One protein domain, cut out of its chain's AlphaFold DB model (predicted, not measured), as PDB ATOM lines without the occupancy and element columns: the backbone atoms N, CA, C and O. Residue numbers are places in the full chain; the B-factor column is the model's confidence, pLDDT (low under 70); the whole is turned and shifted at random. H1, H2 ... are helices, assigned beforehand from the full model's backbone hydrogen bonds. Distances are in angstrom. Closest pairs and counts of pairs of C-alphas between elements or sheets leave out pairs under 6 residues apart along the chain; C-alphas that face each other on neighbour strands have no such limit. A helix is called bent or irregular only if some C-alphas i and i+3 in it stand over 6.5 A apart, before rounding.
ATOM      1  N   PHE A 274     -47.444  37.579 -40.316       83.00
ATOM      2  CA  PHE A 274     -47.987  38.689 -39.518       83.00
ATOM      3  C   PHE A 274     -47.078  39.100 -38.353       83.00
ATOM      4  O   PHE A 274     -46.947  40.289 -38.057       83.00
ATOM      5  N   LEU A 275     -46.412  38.133 -37.718       82.88
ATOM      6  CA  LEU A 275     -45.513  38.377 -36.590       82.88
ATOM      7  C   LEU A 275     -44.236  39.085 -37.061       82.88
ATOM      8  O   LEU A 275     -43.741  39.993 -36.393       82.88
ATOM      9  N   LEU A 276     -43.764  38.752 -38.266       84.38
ATOM     10  CA  LEU A 276     -42.640  39.428 -38.912       84.38
ATOM     11  C   LEU A 276     -42.944  40.909 -39.184       84.38
ATOM     12  O   LEU A 276     -42.117  41.765 -38.871       84.38
ATOM     13  N   ILE A 277     -44.139  41.231 -39.693       86.75
ATOM     14  CA  ILE A 277     -44.573  42.624 -39.907       86.75
ATOM     15  C   ILE A 277     -44.660  43.380 -38.574       86.75
ATOM     16  O   ILE A 277     -44.193  44.516 -38.493       86.75
ATOM     17  N   ALA A 278     -45.195  42.759 -37.519       86.50
ATOM     18  CA  ALA A 278     -45.263  43.366 -36.188       86.50
ATOM     19  C   ALA A 278     -43.864  43.656 -35.609       86.50
ATOM     20  O   ALA A 278     -43.615  44.761 -35.119       86.50
ATOM     21  N   VAL A 279     -42.918  42.715 -35.738       87.44
ATOM     22  CA  VAL A 279     -41.513  42.944 -35.361       87.44
ATOM     23  C   VAL A 279     -40.899  44.066 -36.179       87.44
ATOM     24  O   VAL A 279     -40.335  44.986 -35.594       87.44
ATOM     25  N   ALA A 280     -41.041  44.043 -37.502       89.12
ATOM     26  CA  ALA A 280     -40.492  45.082 -38.365       89.12
ATOM     27  C   ALA A 280     -41.055  46.472 -38.024       89.12
ATOM     28  O   ALA A 280     -40.294  47.435 -37.945       89.12
ATOM     29  N   ALA A 281     -42.358  46.577 -37.750       89.38
ATOM     30  CA  ALA A 281     -42.993  47.821 -37.326       89.38
ATOM     31  C   ALA A 281     -42.469  48.301 -35.961       89.38
ATOM     32  O   ALA A 281     -42.144  49.477 -35.810       89.38
ATOM     33  N   SER A 282     -42.328  47.396 -34.985       87.56
ATOM     34  CA  SER A 282     -41.804  47.735 -33.655       87.56
ATOM     35  C   SER A 282     -40.323  48.140 -33.682       87.56
ATOM     36  O   SER A 282     -39.954  49.154 -33.094       87.56
ATOM     37  N   LEU A 283     -39.480  47.423 -34.434       89.88
ATOM     38  CA  LEU A 283     -38.074  47.767 -34.643       89.88
ATOM     39  C   LEU A 283     -37.936  49.068 -35.430       89.88
ATOM     40  O   LEU A 283     -37.086  49.887 -35.093       89.88
ATOM     41  N   GLY A 284     -38.791  49.292 -36.430       91.69
ATOM     42  CA  GLY A 284     -38.875  50.551 -37.161       91.69
ATOM     43  C   GLY A 284     -39.213  51.720 -36.240       91.69
ATOM     44  O   GLY A 284     -38.523  52.735 -36.268       91.69
ATOM     45  N   ALA A 285     -40.205  51.565 -35.361       89.38
ATOM     46  CA  ALA A 285     -40.556  52.575 -34.363       89.38
ATOM     47  C   ALA A 285     -39.399  52.844 -33.386       89.38
ATOM     48  O   ALA A 285     -39.041  54.001 -33.169       89.38
ATOM     49  N   CYS A 286     -38.760  51.792 -32.862       87.88
ATOM     50  CA  CYS A 286     -37.580  51.900 -32.001       87.88
ATOM     51  C   CYS A 286     -36.392  52.573 -32.704       87.88
ATOM     52  O   CYS A 286     -35.685  53.370 -32.091       87.88
ATOM     53  N   TYR A 287     -36.168  52.275 -33.984       91.62
ATOM     54  CA  TYR A 287     -35.087  52.852 -34.780       91.62
ATOM     55  C   TYR A 287     -35.336  54.331 -35.087       91.62
ATOM     56  O   TYR A 287     -34.457  55.165 -34.872       91.62
ATOM     57  N   ILE A 288     -36.555  54.680 -35.511       88.88
ATOM     58  CA  ILE A 288     -36.971  56.073 -35.732       88.88
ATOM     59  C   ILE A 288     -36.867  56.869 -34.426       88.88
ATOM     60  O   ILE A 288     -36.407  58.011 -34.441       88.88
ATOM     61  N   LEU A 289     -37.255  56.276 -33.295       87.06
ATOM     62  CA  LEU A 289     -37.100  56.891 -31.980       87.06
ATOM     63  C   LEU A 289     -35.622  57.085 -31.622       87.06
ATOM     64  O   LEU A 289     -35.243  58.170 -31.194       87.06
ATOM     65  N   SER A 290     -34.781  56.070 -31.840       86.62
ATOM     66  CA  SER A 290     -33.338  56.150 -31.584       86.62
ATOM     67  C   SER A 290     -32.685  57.283 -32.374       86.62
ATOM     68  O   SER A 290     -31.862  58.011 -31.826       86.62
ATOM     69  N   LEU A 291     -33.065  57.450 -33.644       86.06
ATOM     70  CA  LEU A 291     -32.598  58.549 -34.489       86.06
ATOM     71  C   LEU A 291     -33.060  59.902 -33.945       86.06
ATOM     72  O   LEU A 291     -32.253  60.810 -33.773       86.06
ATOM     73  N   LYS A 292     -34.349  60.020 -33.608       82.94
ATOM     74  CA  LYS A 292     -34.915  61.256 -33.052       82.94
ATOM     75  C   LYS A 292     -34.277  61.642 -31.727       82.94
ATOM     76  O   LYS A 292     -34.055  62.824 -31.504       82.94
ATOM     77  N   ASN A 293     -33.962  60.668 -30.880       81.38
ATOM     78  CA  ASN A 293     -33.328  60.913 -29.595       81.38
ATOM     79  C   ASN A 293     -31.867  61.384 -29.739       81.38
ATOM     80  O   ASN A 293     -31.419  62.202 -28.941       81.38
ATOM     81  N   SER A 294     -31.140  60.922 -30.764       76.75
ATOM     82  CA  SER A 294     -29.795  61.432 -31.079       76.75
ATOM     83  C   SER A 294     -29.809  62.879 -31.577       76.75
ATOM     84  O   SER A 294     -28.847  63.609 -31.359       76.75
ATOM     85  N   GLU A 295     -30.888  63.303 -32.240       74.31
ATOM     86  CA  GLU A 295     -31.009  64.654 -32.795       74.31
ATOM     87  C   GLU A 295     -31.669  65.651 -31.831       74.31
ATOM     88  O   GLU A 295     -31.314  66.830 -31.837       74.31
ATOM     89  N   ARG A 296     -32.629  65.216 -31.002       62.34
ATOM     90  CA  ARG A 296     -33.323  66.054 -30.012       62.34
ATOM     91  C   ARG A 296     -33.721  65.253 -28.771       62.34
ATOM     92  O   ARG A 296     -34.423  64.251 -28.874       62.34
ATOM     93  N   LYS A 297     -33.388  65.768 -27.581       65.19
ATOM     94  CA  LYS A 297     -34.019  65.324 -26.328       65.19
ATOM     95  C   LYS A 297     -35.513  65.640 -26.410       65.19
ATOM     96  O   LYS A 297     -35.909  66.803 -26.487       65.19
ATOM     97  N   ILE A 298     -36.339  64.602 -26.486       61.38
ATOM     98  CA  ILE A 298     -37.782  64.732 -26.686       61.38
ATOM     99  C   ILE A 298     -38.419  65.077 -25.332       61.38
ATOM    100  O   ILE A 298     -38.751  64.194 -24.549       61.38
ATOM    101  N   SER A 299     -38.549  66.367 -25.025       62.16
ATOM    102  CA  SER A 299     -39.231  66.821 -23.807       62.16
ATOM    103  C   SER A 299     -40.738  66.854 -24.050       62.16
ATOM    104  O   SER A 299     -41.249  67.742 -24.731       62.16
ATOM    105  N   PHE A 300     -41.462  65.875 -23.510       64.25
ATOM    106  CA  PHE A 300     -42.924  65.873 -23.519       64.25
ATOM    107  C   PHE A 300     -43.385  66.536 -22.217       64.25
ATOM    108  O   PHE A 300     -43.080  66.057 -21.130       64.25
ATOM    109  N   MET A 301     -44.085  67.668 -22.317       55.44
ATOM    110  CA  MET A 301     -44.671  68.374 -21.166       55.44
ATOM    111  C   MET A 301     -43.671  68.985 -20.157       55.44
ATOM    112  O   MET A 301     -43.937  69.030 -18.960       55.44
ATOM    113  N   GLY A 302     -42.511  69.463 -20.615       67.62
ATOM    114  CA  GLY A 302     -41.540  70.143 -19.742       67.62
ATOM    115  C   GLY A 302     -40.794  69.224 -18.764       67.62
ATOM    116  O   GLY A 302     -40.066  69.718 -17.910       67.62
ATOM    117  N   HIS A 303     -40.951  67.903 -18.884       67.31
ATOM    118  CA  HIS A 303     -40.106  66.905 -18.230       67.31
ATOM    119  C   HIS A 303     -39.254  66.192 -19.287       67.31
ATOM    120  O   HIS A 303     -39.747  65.824 -20.357       67.31
ATOM    121  N   GLU A 304     -37.960  66.026 -19.009       75.00
ATOM    122  CA  GLU A 304     -37.063  65.261 -19.876       75.00
ATOM    123  C   GLU A 304     -37.435  63.773 -19.777       75.00
ATOM    124  O   GLU A 304     -37.226  63.133 -18.747       75.00
ATOM    125  N   LEU A 305     -38.022  63.215 -20.842       70.19
ATOM    126  CA  LEU A 305     -38.329  61.787 -20.906       70.19
ATOM    127  C   LEU A 305     -37.038  61.003 -21.071       70.19
ATOM    128  O   LEU A 305     -36.346  61.117 -22.087       70.19
ATOM    129  N   THR A 306     -36.750  60.163 -20.083       81.06
ATOM    130  CA  THR A 306     -35.586  59.282 -20.122       81.06
ATOM    131  C   THR A 306     -35.696  58.306 -21.295       81.06
ATOM    132  O   THR A 306     -36.780  57.854 -21.665       81.06
ATOM    133  N   LEU A 307     -34.551  57.949 -21.870       80.75
ATOM    134  CA  LEU A 307     -34.445  57.005 -22.986       80.75
ATOM    135  C   LEU A 307     -35.178  55.687 -22.671       80.75
ATOM    136  O   LEU A 307     -35.952  55.186 -23.481       80.75
ATOM    137  N   VAL A 308     -35.018  55.200 -21.436       85.56
ATOM    138  CA  VAL A 308     -35.678  53.993 -20.916       85.56
ATOM    139  C   VAL A 308     -37.204  54.115 -20.953       85.56
ATOM    140  O   VAL A 308     -37.874  53.183 -21.391       85.56
ATOM    141  N   GLN A 309     -37.767  55.261 -20.561       87.12
ATOM    142  CA  GLN A 309     -39.217  55.483 -20.605       87.12
ATOM    143  C   GLN A 309     -39.759  55.511 -22.037       87.12
ATOM    144  O   GLN A 309     -40.841  54.980 -22.284       87.12
ATOM    145  N   GLN A 310     -39.018  56.083 -22.991       86.44
ATOM    146  CA  GLN A 310     -39.457  56.132 -24.387       86.44
ATOM    147  C   GLN A 310     -39.506  54.729 -25.016       86.44
ATOM    148  O   GLN A 310     -40.504  54.370 -25.645       86.44
ATOM    149  N   TYR A 311     -38.480  53.901 -24.791       89.75
ATOM    150  CA  TYR A 311     -38.506  52.496 -25.215       89.75
ATOM    151  C   TYR A 311     -39.568  51.687 -24.463       89.75
ATOM    152  O   TYR A 311     -40.236  50.853 -25.073       89.75
ATOM    153  N   GLY A 312     -39.776  51.966 -23.173       89.56
ATOM    154  CA  GLY A 312     -40.841  51.359 -22.375       89.56
ATOM    155  C   GLY A 312     -42.233  51.634 -22.948       89.56
ATOM    156  O   GLY A 312     -43.030  50.711 -23.085       89.56
ATOM    157  N   LEU A 313     -42.511  52.870 -23.374       87.94
ATOM    158  CA  LEU A 313     -43.788  53.230 -23.994       87.94
ATOM    159  C   LEU A 313     -44.012  52.485 -25.319       87.94
ATOM    160  O   LEU A 313     -45.103  51.976 -25.565       87.94
ATOM    161  N   ILE A 314     -42.974  52.367 -26.155       88.06
ATOM    162  CA  ILE A 314     -43.051  51.588 -27.401       88.06
ATOM    163  C   ILE A 314     -43.274  50.104 -27.101       88.06
ATOM    164  O   ILE A 314     -44.074  49.459 -27.781       88.06
ATOM    165  N   ALA A 315     -42.617  49.551 -26.081       89.00
ATOM    166  CA  ALA A 315     -42.818  48.167 -25.663       89.00
ATOM    167  C   ALA A 315     -44.268  47.926 -25.209       89.00
ATOM    168  O   ALA A 315     -44.906  46.987 -25.676       89.00
ATOM    169  N   VAL A 316     -44.830  48.822 -24.391       92.19
ATOM    170  CA  VAL A 316     -46.223  48.731 -23.922       92.19
ATOM    171  C   VAL A 316     -47.218  48.861 -25.079       92.19
ATOM    172  O   VAL A 316     -48.169  48.089 -25.145       92.19
ATOM    173  N   CYS A 317     -46.989  49.775 -26.026       88.31
ATOM    174  CA  CYS A 317     -47.844  49.920 -27.209       88.31
ATOM    175  C   CYS A 317     -47.713  48.755 -28.204       88.31
ATOM    176  O   CYS A 317     -48.683  48.409 -28.875       88.31
ATOM    177  N   SER A 318     -46.533  48.142 -28.318       87.88
ATOM    178  CA  SER A 318     -46.307  47.012 -29.228       87.88
ATOM    179  C   SER A 318     -46.785  45.681 -28.648       87.88
ATOM    180  O   SER A 318     -47.198  44.811 -29.410       87.88
ATOM    181  N   PHE A 319     -46.822  45.532 -27.324       86.62
ATOM    182  CA  PHE A 319     -47.309  44.334 -26.639       86.62
ATOM    183  C   PHE A 319     -48.700  43.844 -27.107       86.62
ATOM    184  O   PHE A 319     -48.807  42.678 -27.500       86.62
ATOM    185  N   PRO A 320     -49.764  44.676 -27.163       86.50
ATOM    186  CA  PRO A 320     -51.065  44.237 -27.672       86.50
ATOM    187  C   PRO A 320     -51.019  43.869 -29.159       86.50
ATOM    188  O   PRO A 320     -51.659  42.904 -29.572       86.50
ATOM    189  N   ILE A 321     -50.224  44.583 -29.963       85.06
ATOM    190  CA  ILE A 321     -50.050  44.295 -31.394       85.06
ATOM    191  C   ILE A 321     -49.392  42.922 -31.581       85.06
ATOM    192  O   ILE A 321     -49.823  42.147 -32.430       85.06
ATOM    193  N   PHE A 322     -48.401  42.579 -30.756       84.44
ATOM    194  CA  PHE A 322     -47.760  41.263 -30.761       84.44
ATOM    195  C   PHE A 322     -48.689  40.133 -30.325       84.44
ATOM    196  O   PHE A 322     -48.652  39.045 -30.906       84.44
ATOM    197  N   TYR A 323     -49.540  40.391 -29.332       82.75
ATOM    198  CA  TYR A 323     -50.555  39.439 -28.898       82.75
ATOM    199  C   TYR A 323     -51.566  39.149 -30.022       82.75
ATOM    200  O   TYR A 323     -51.811  37.988 -30.349       82.75
ATOM    201  N   LEU A 324     -52.072  40.198 -30.679       81.50
ATOM    202  CA  LEU A 324     -52.976  40.109 -31.835       81.50
ATOM    203  C   LEU A 324     -52.318  39.467 -33.067       81.50
ATOM    204  O   LEU A 324     -52.984  38.750 -33.807       81.50
ATOM    205  N   ALA A 325     -51.014  39.674 -33.268       82.69
ATOM    206  CA  ALA A 325     -50.244  39.064 -34.356       82.69
ATOM    207  C   ALA A 325     -50.026  37.545 -34.190       82.69
ATOM    208  O   ALA A 325     -49.404  36.922 -35.051       82.69
ATOM    209  N   GLY A 326     -50.533  36.942 -33.108       75.62
ATOM    210  CA  GLY A 326     -50.545  35.493 -32.916       75.62
ATOM    211  C   GLY A 326     -49.322  34.931 -32.194       75.62
ATOM    212  O   GLY A 326     -49.141  33.716 -32.187       75.62
ATOM    213  N   ALA A 327     -48.505  35.770 -31.543       77.00
ATOM    214  CA  ALA A 327     -47.366  35.298 -30.749       77.00
ATOM    215  C   ALA A 327     -47.801  34.319 -29.642       77.00
ATOM    216  O   ALA A 327     -47.154  33.296 -29.429       77.00
ATOM    217  N   GLY A 328     -48.940  34.590 -28.992       71.19
ATOM    218  CA  GLY A 328     -49.527  33.683 -28.002       71.19
ATOM    219  C   GLY A 328     -49.990  32.361 -28.619       71.19
ATOM    220  O   GLY A 328     -49.655  31.300 -28.106       71.19
ATOM    221  N   ALA A 329     -50.692  32.409 -29.755       70.94
ATOM    222  CA  ALA A 329     -51.193  31.214 -30.436       70.94
ATOM    223  C   ALA A 329     -50.059  30.285 -30.904       70.94
ATOM    224  O   ALA A 329     -50.172  29.075 -30.749       70.94
ATOM    225  N   ALA A 330     -48.947  30.837 -31.401       68.38
ATOM    226  CA  ALA A 330     -47.768  30.057 -31.781       68.38
ATOM    227  C   ALA A 330     -47.100  29.375 -30.574       68.38
ATOM    228  O   ALA A 330     -46.686  28.222 -30.671       68.38
ATOM    229  N   LEU A 331     -47.022  30.062 -29.429       68.12
ATOM    230  CA  LEU A 331     -46.498  29.480 -28.190       68.12
ATOM    231  C   LEU A 331     -47.402  28.361 -27.668       68.12
ATOM    232  O   LEU A 331     -46.888  27.310 -27.294       68.12
ATOM    233  N   PHE A 332     -48.723  28.558 -27.690       71.44
ATOM    234  CA  PHE A 332     -49.679  27.508 -27.337       71.44
ATOM    235  C   PHE A 332     -49.555  26.304 -28.271       71.44
ATOM    236  O   PHE A 332     -49.479  25.189 -27.780       71.44
ATOM    237  N   TRP A 333     -49.401  26.518 -29.579       71.38
ATOM    238  CA  TRP A 333     -49.193  25.435 -30.544       71.38
ATOM    239  C   TRP A 333     -47.925  24.623 -30.262       71.38
ATOM    240  O   TRP A 333     -47.943  23.398 -30.292       71.38
ATOM    241  N   VAL A 334     -46.812  25.296 -29.962       66.62
ATOM    242  CA  VAL A 334     -45.538  24.625 -29.659       66.62
ATOM    243  C   VAL A 334     -45.595  23.899 -28.314       66.62
ATOM    244  O   VAL A 334     -45.068  22.793 -28.195       66.62
ATOM    245  N   LEU A 335     -46.243  24.488 -27.305       70.31
ATOM    246  CA  LEU A 335     -46.452  23.846 -26.007       70.31
ATOM    247  C   LEU A 335     -47.400  22.648 -26.108       70.31
ATOM    248  O   LEU A 335     -47.162  21.645 -25.447       70.31
ATOM    249  N   GLU A 336     -48.422  22.723 -26.955       69.38
ATOM    250  CA  GLU A 336     -49.363  21.635 -27.210       69.38
ATOM    251  C   GLU A 336     -48.684  20.476 -27.958       69.38
ATOM    252  O   GLU A 336     -48.763  19.336 -27.507       69.38
ATOM    253  N   PHE A 337     -47.869  20.762 -28.982       61.75
ATOM    254  CA  PHE A 337     -47.009  19.754 -29.623       61.75
ATOM    255  C   PHE A 337     -46.009  19.116 -28.643       61.75
ATOM    256  O   PHE A 337     -45.778  17.907 -28.677       61.75
ATOM    257  N   ALA A 338     -45.411  19.909 -27.749       59.72
ATOM    258  CA  ALA A 338     -44.491  19.394 -26.737       59.72
ATOM    259  C   ALA A 338     -45.209  18.554 -25.662       59.72
ATOM    260  O   ALA A 338     -44.652  17.567 -25.177       59.72
ATOM    261  N   HIS A 339     -46.440  18.923 -25.306       59.62
ATOM    262  CA  HIS A 339     -47.289  18.174 -24.385       59.62
ATOM    263  C   HIS A 339     -47.676  16.811 -24.979       59.62
ATOM    264  O   HIS A 339     -47.607  15.793 -24.289       59.62
ATOM    265  N   GLU A 340     -47.989  16.761 -26.275       53.75
ATOM    266  CA  GLU A 340     -48.397  15.532 -26.960       53.75
ATOM    267  C   GLU A 340     -47.243  14.524 -27.131       53.75
ATOM    268  O   GLU A 340     -47.436  13.314 -26.970       53.75
ATOM    269  N   GLU A 341     -46.007  14.991 -27.330       53.78
ATOM    270  CA  GLU A 341     -44.837  14.103 -27.379       53.78
ATOM    271  C   GLU A 341     -44.430  13.581 -25.986       53.78
ATOM    272  O   GLU A 341     -43.887  12.481 -25.865       53.78
ATOM    273  N   CYS A 342     -44.740  14.319 -24.911       50.50
ATOM    274  CA  CYS A 342     -44.451  13.894 -23.536       50.50
ATOM    275  C   CYS A 342     -45.386  12.770 -23.048       50.50
ATOM    276  O   CYS A 342     -45.053  12.038 -22.114       50.50
ATOM    277  N   GLN A 343     -46.534  12.592 -23.707       50.97
ATOM    278  CA  GLN A 343     -47.545  11.598 -23.349       50.97
ATOM    279  C   GLN A 343     -47.463  10.310 -24.180       50.97
ATOM    280  O   GLN A 343     -48.214   9.371 -23.922       50.97
ATOM    281  N   ARG A 344     -46.533  10.215 -25.142       44.84
ATOM    282  CA  ARG A 344     -46.248   8.962 -25.853       44.84
ATOM    283  C   ARG A 344     -45.543   7.993 -24.895       44.84
ATOM    284  O   ARG A 344     -44.364   8.192 -24.597       44.84
ATOM    285  N   PRO A 345     -46.194   6.910 -24.423       45.66
ATOM    286  CA  PRO A 345     -45.476   5.889 -23.685       45.66
ATOM    287  C   PRO A 345     -44.430   5.300 -24.628       45.66
ATOM    288  O   PRO A 345     -44.759   4.779 -25.698       45.66
ATOM    289  N   VAL A 346     -43.164   5.384 -24.225       52.25
ATOM    290  CA  VAL A 346     -42.056   4.680 -24.865       52.25
ATOM    291  C   VAL A 346     -42.379   3.189 -24.758       52.25
ATOM    292  O   VAL A 346     -42.083   2.545 -23.753       52.25
ATOM    293  N   LYS A 347     -43.058   2.628 -25.765       44.75
ATOM    294  CA  LYS A 347     -43.195   1.181 -25.916       44.75
ATOM    295  C   LYS A 347     -41.794   0.658 -26.194       44.75
ATOM    296  O   LYS A 347     -41.352   0.613 -27.338       44.75
ATOM    297  N   PHE A 348     -41.087   0.308 -25.124       41.38
ATOM    298  CA  PHE A 348     -39.908  -0.539 -25.176       41.38
ATOM    299  C   PHE A 348     -40.306  -1.812 -25.924       41.38
ATOM    300  O   PHE A 348     -41.011  -2.673 -25.400       41.38
ATOM    301  N   CYS A 349     -39.900  -1.888 -27.187       40.25
ATOM    302  CA  CYS A 349     -39.993  -3.093 -27.983       40.25
ATOM    303  C   CYS A 349     -38.932  -4.059 -27.446       40.25
ATOM    304  O   CYS A 349     -37.763  -3.981 -27.813       40.25
ATOM    305  N   VAL A 350     -39.331  -4.918 -26.509       43.50
ATOM    306  CA  VAL A 350     -38.648  -6.188 -26.269       43.50
ATOM    307  C   VAL A 350     -39.273  -7.175 -27.244       43.50
ATOM    308  O   VAL A 350     -40.408  -7.611 -27.040       43.50
ATOM    309  N   ARG A 351     -38.553  -7.501 -28.316       38.84
ATOM    310  CA  ARG A 351     -38.759  -8.742 -29.054       38.84
ATOM    311  C   ARG A 351     -37.450  -9.250 -29.620       38.84
ATOM    312  O   ARG A 351     -36.691  -8.408 -30.149       38.84
TER     313      ARG A 351
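Overview. This is residues 274 to 351 of the 351 residues of the protein "Hypothetical protein" of Timema shepardi (UniProt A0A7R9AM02). The domain is a long helical hairpin, H1 and H2 side by side, from which a third helix, H3, runs on as an arm that ends in a loose tail, residues 343 to 351. At the other end of the rod the loop between H1 and H2 sticks out with residues 299 to 304. The printed part has 78 residues with three named helices, in the order H1, H2, H3, and no named strand; the class is all helix. The whole is extended, with a radius of gyration of the C-alphas of 21.5 A and spans of 78 by 21 by 19 A.

Along the chain. H1, residues 274 to 295, begins at C-alpha 274 (-47.987, 38.689, -39.518) and is 31.7 A from first to last C-alpha. H2, residues 307 to 324, measures 26.6 A and has a kink of 27 degrees near residue 317. H2 is irregular, but only just: C-alphas 317 and 320 are 6.55 A apart. H3, residues 327 to 342, measures 22.8 A and ends at C-alpha 342 (-44.451, 13.894, -23.536).

Arrangement. H1 and H2 form a helical hairpin and touch, with the closest C-alphas, those of Ala 278 and Phe 322, 6.3 A apart. They run opposite ways at a shallow tilt of 15 degrees. H1 and H3 are close but not clearly touching; their closest C-alphas, those of Leu 275 and Ala 327, are 6.9 A apart. H2 and H3 meet only through their link. Every O i to N i+4 pair is within hydrogen-bond range in H1 and H3, and 12 of 14 are in H2.

Size, cuts and confidence. The C-alphas of Gly 302 and Arg 351, the two farthest apart, are 79.5 A from each other. The printed part has no cut. The link from H1 to H2 is long, with 11 residues, and that from H2 to H3 is tight, with 2. Residues 331 to 351, of which 331 to 342 belong to H3, stand free. The mean pLDDT of the printed part is 74.2, and residues 296 to 303, 330 to 331, 334 and 336 to 351 are under 70.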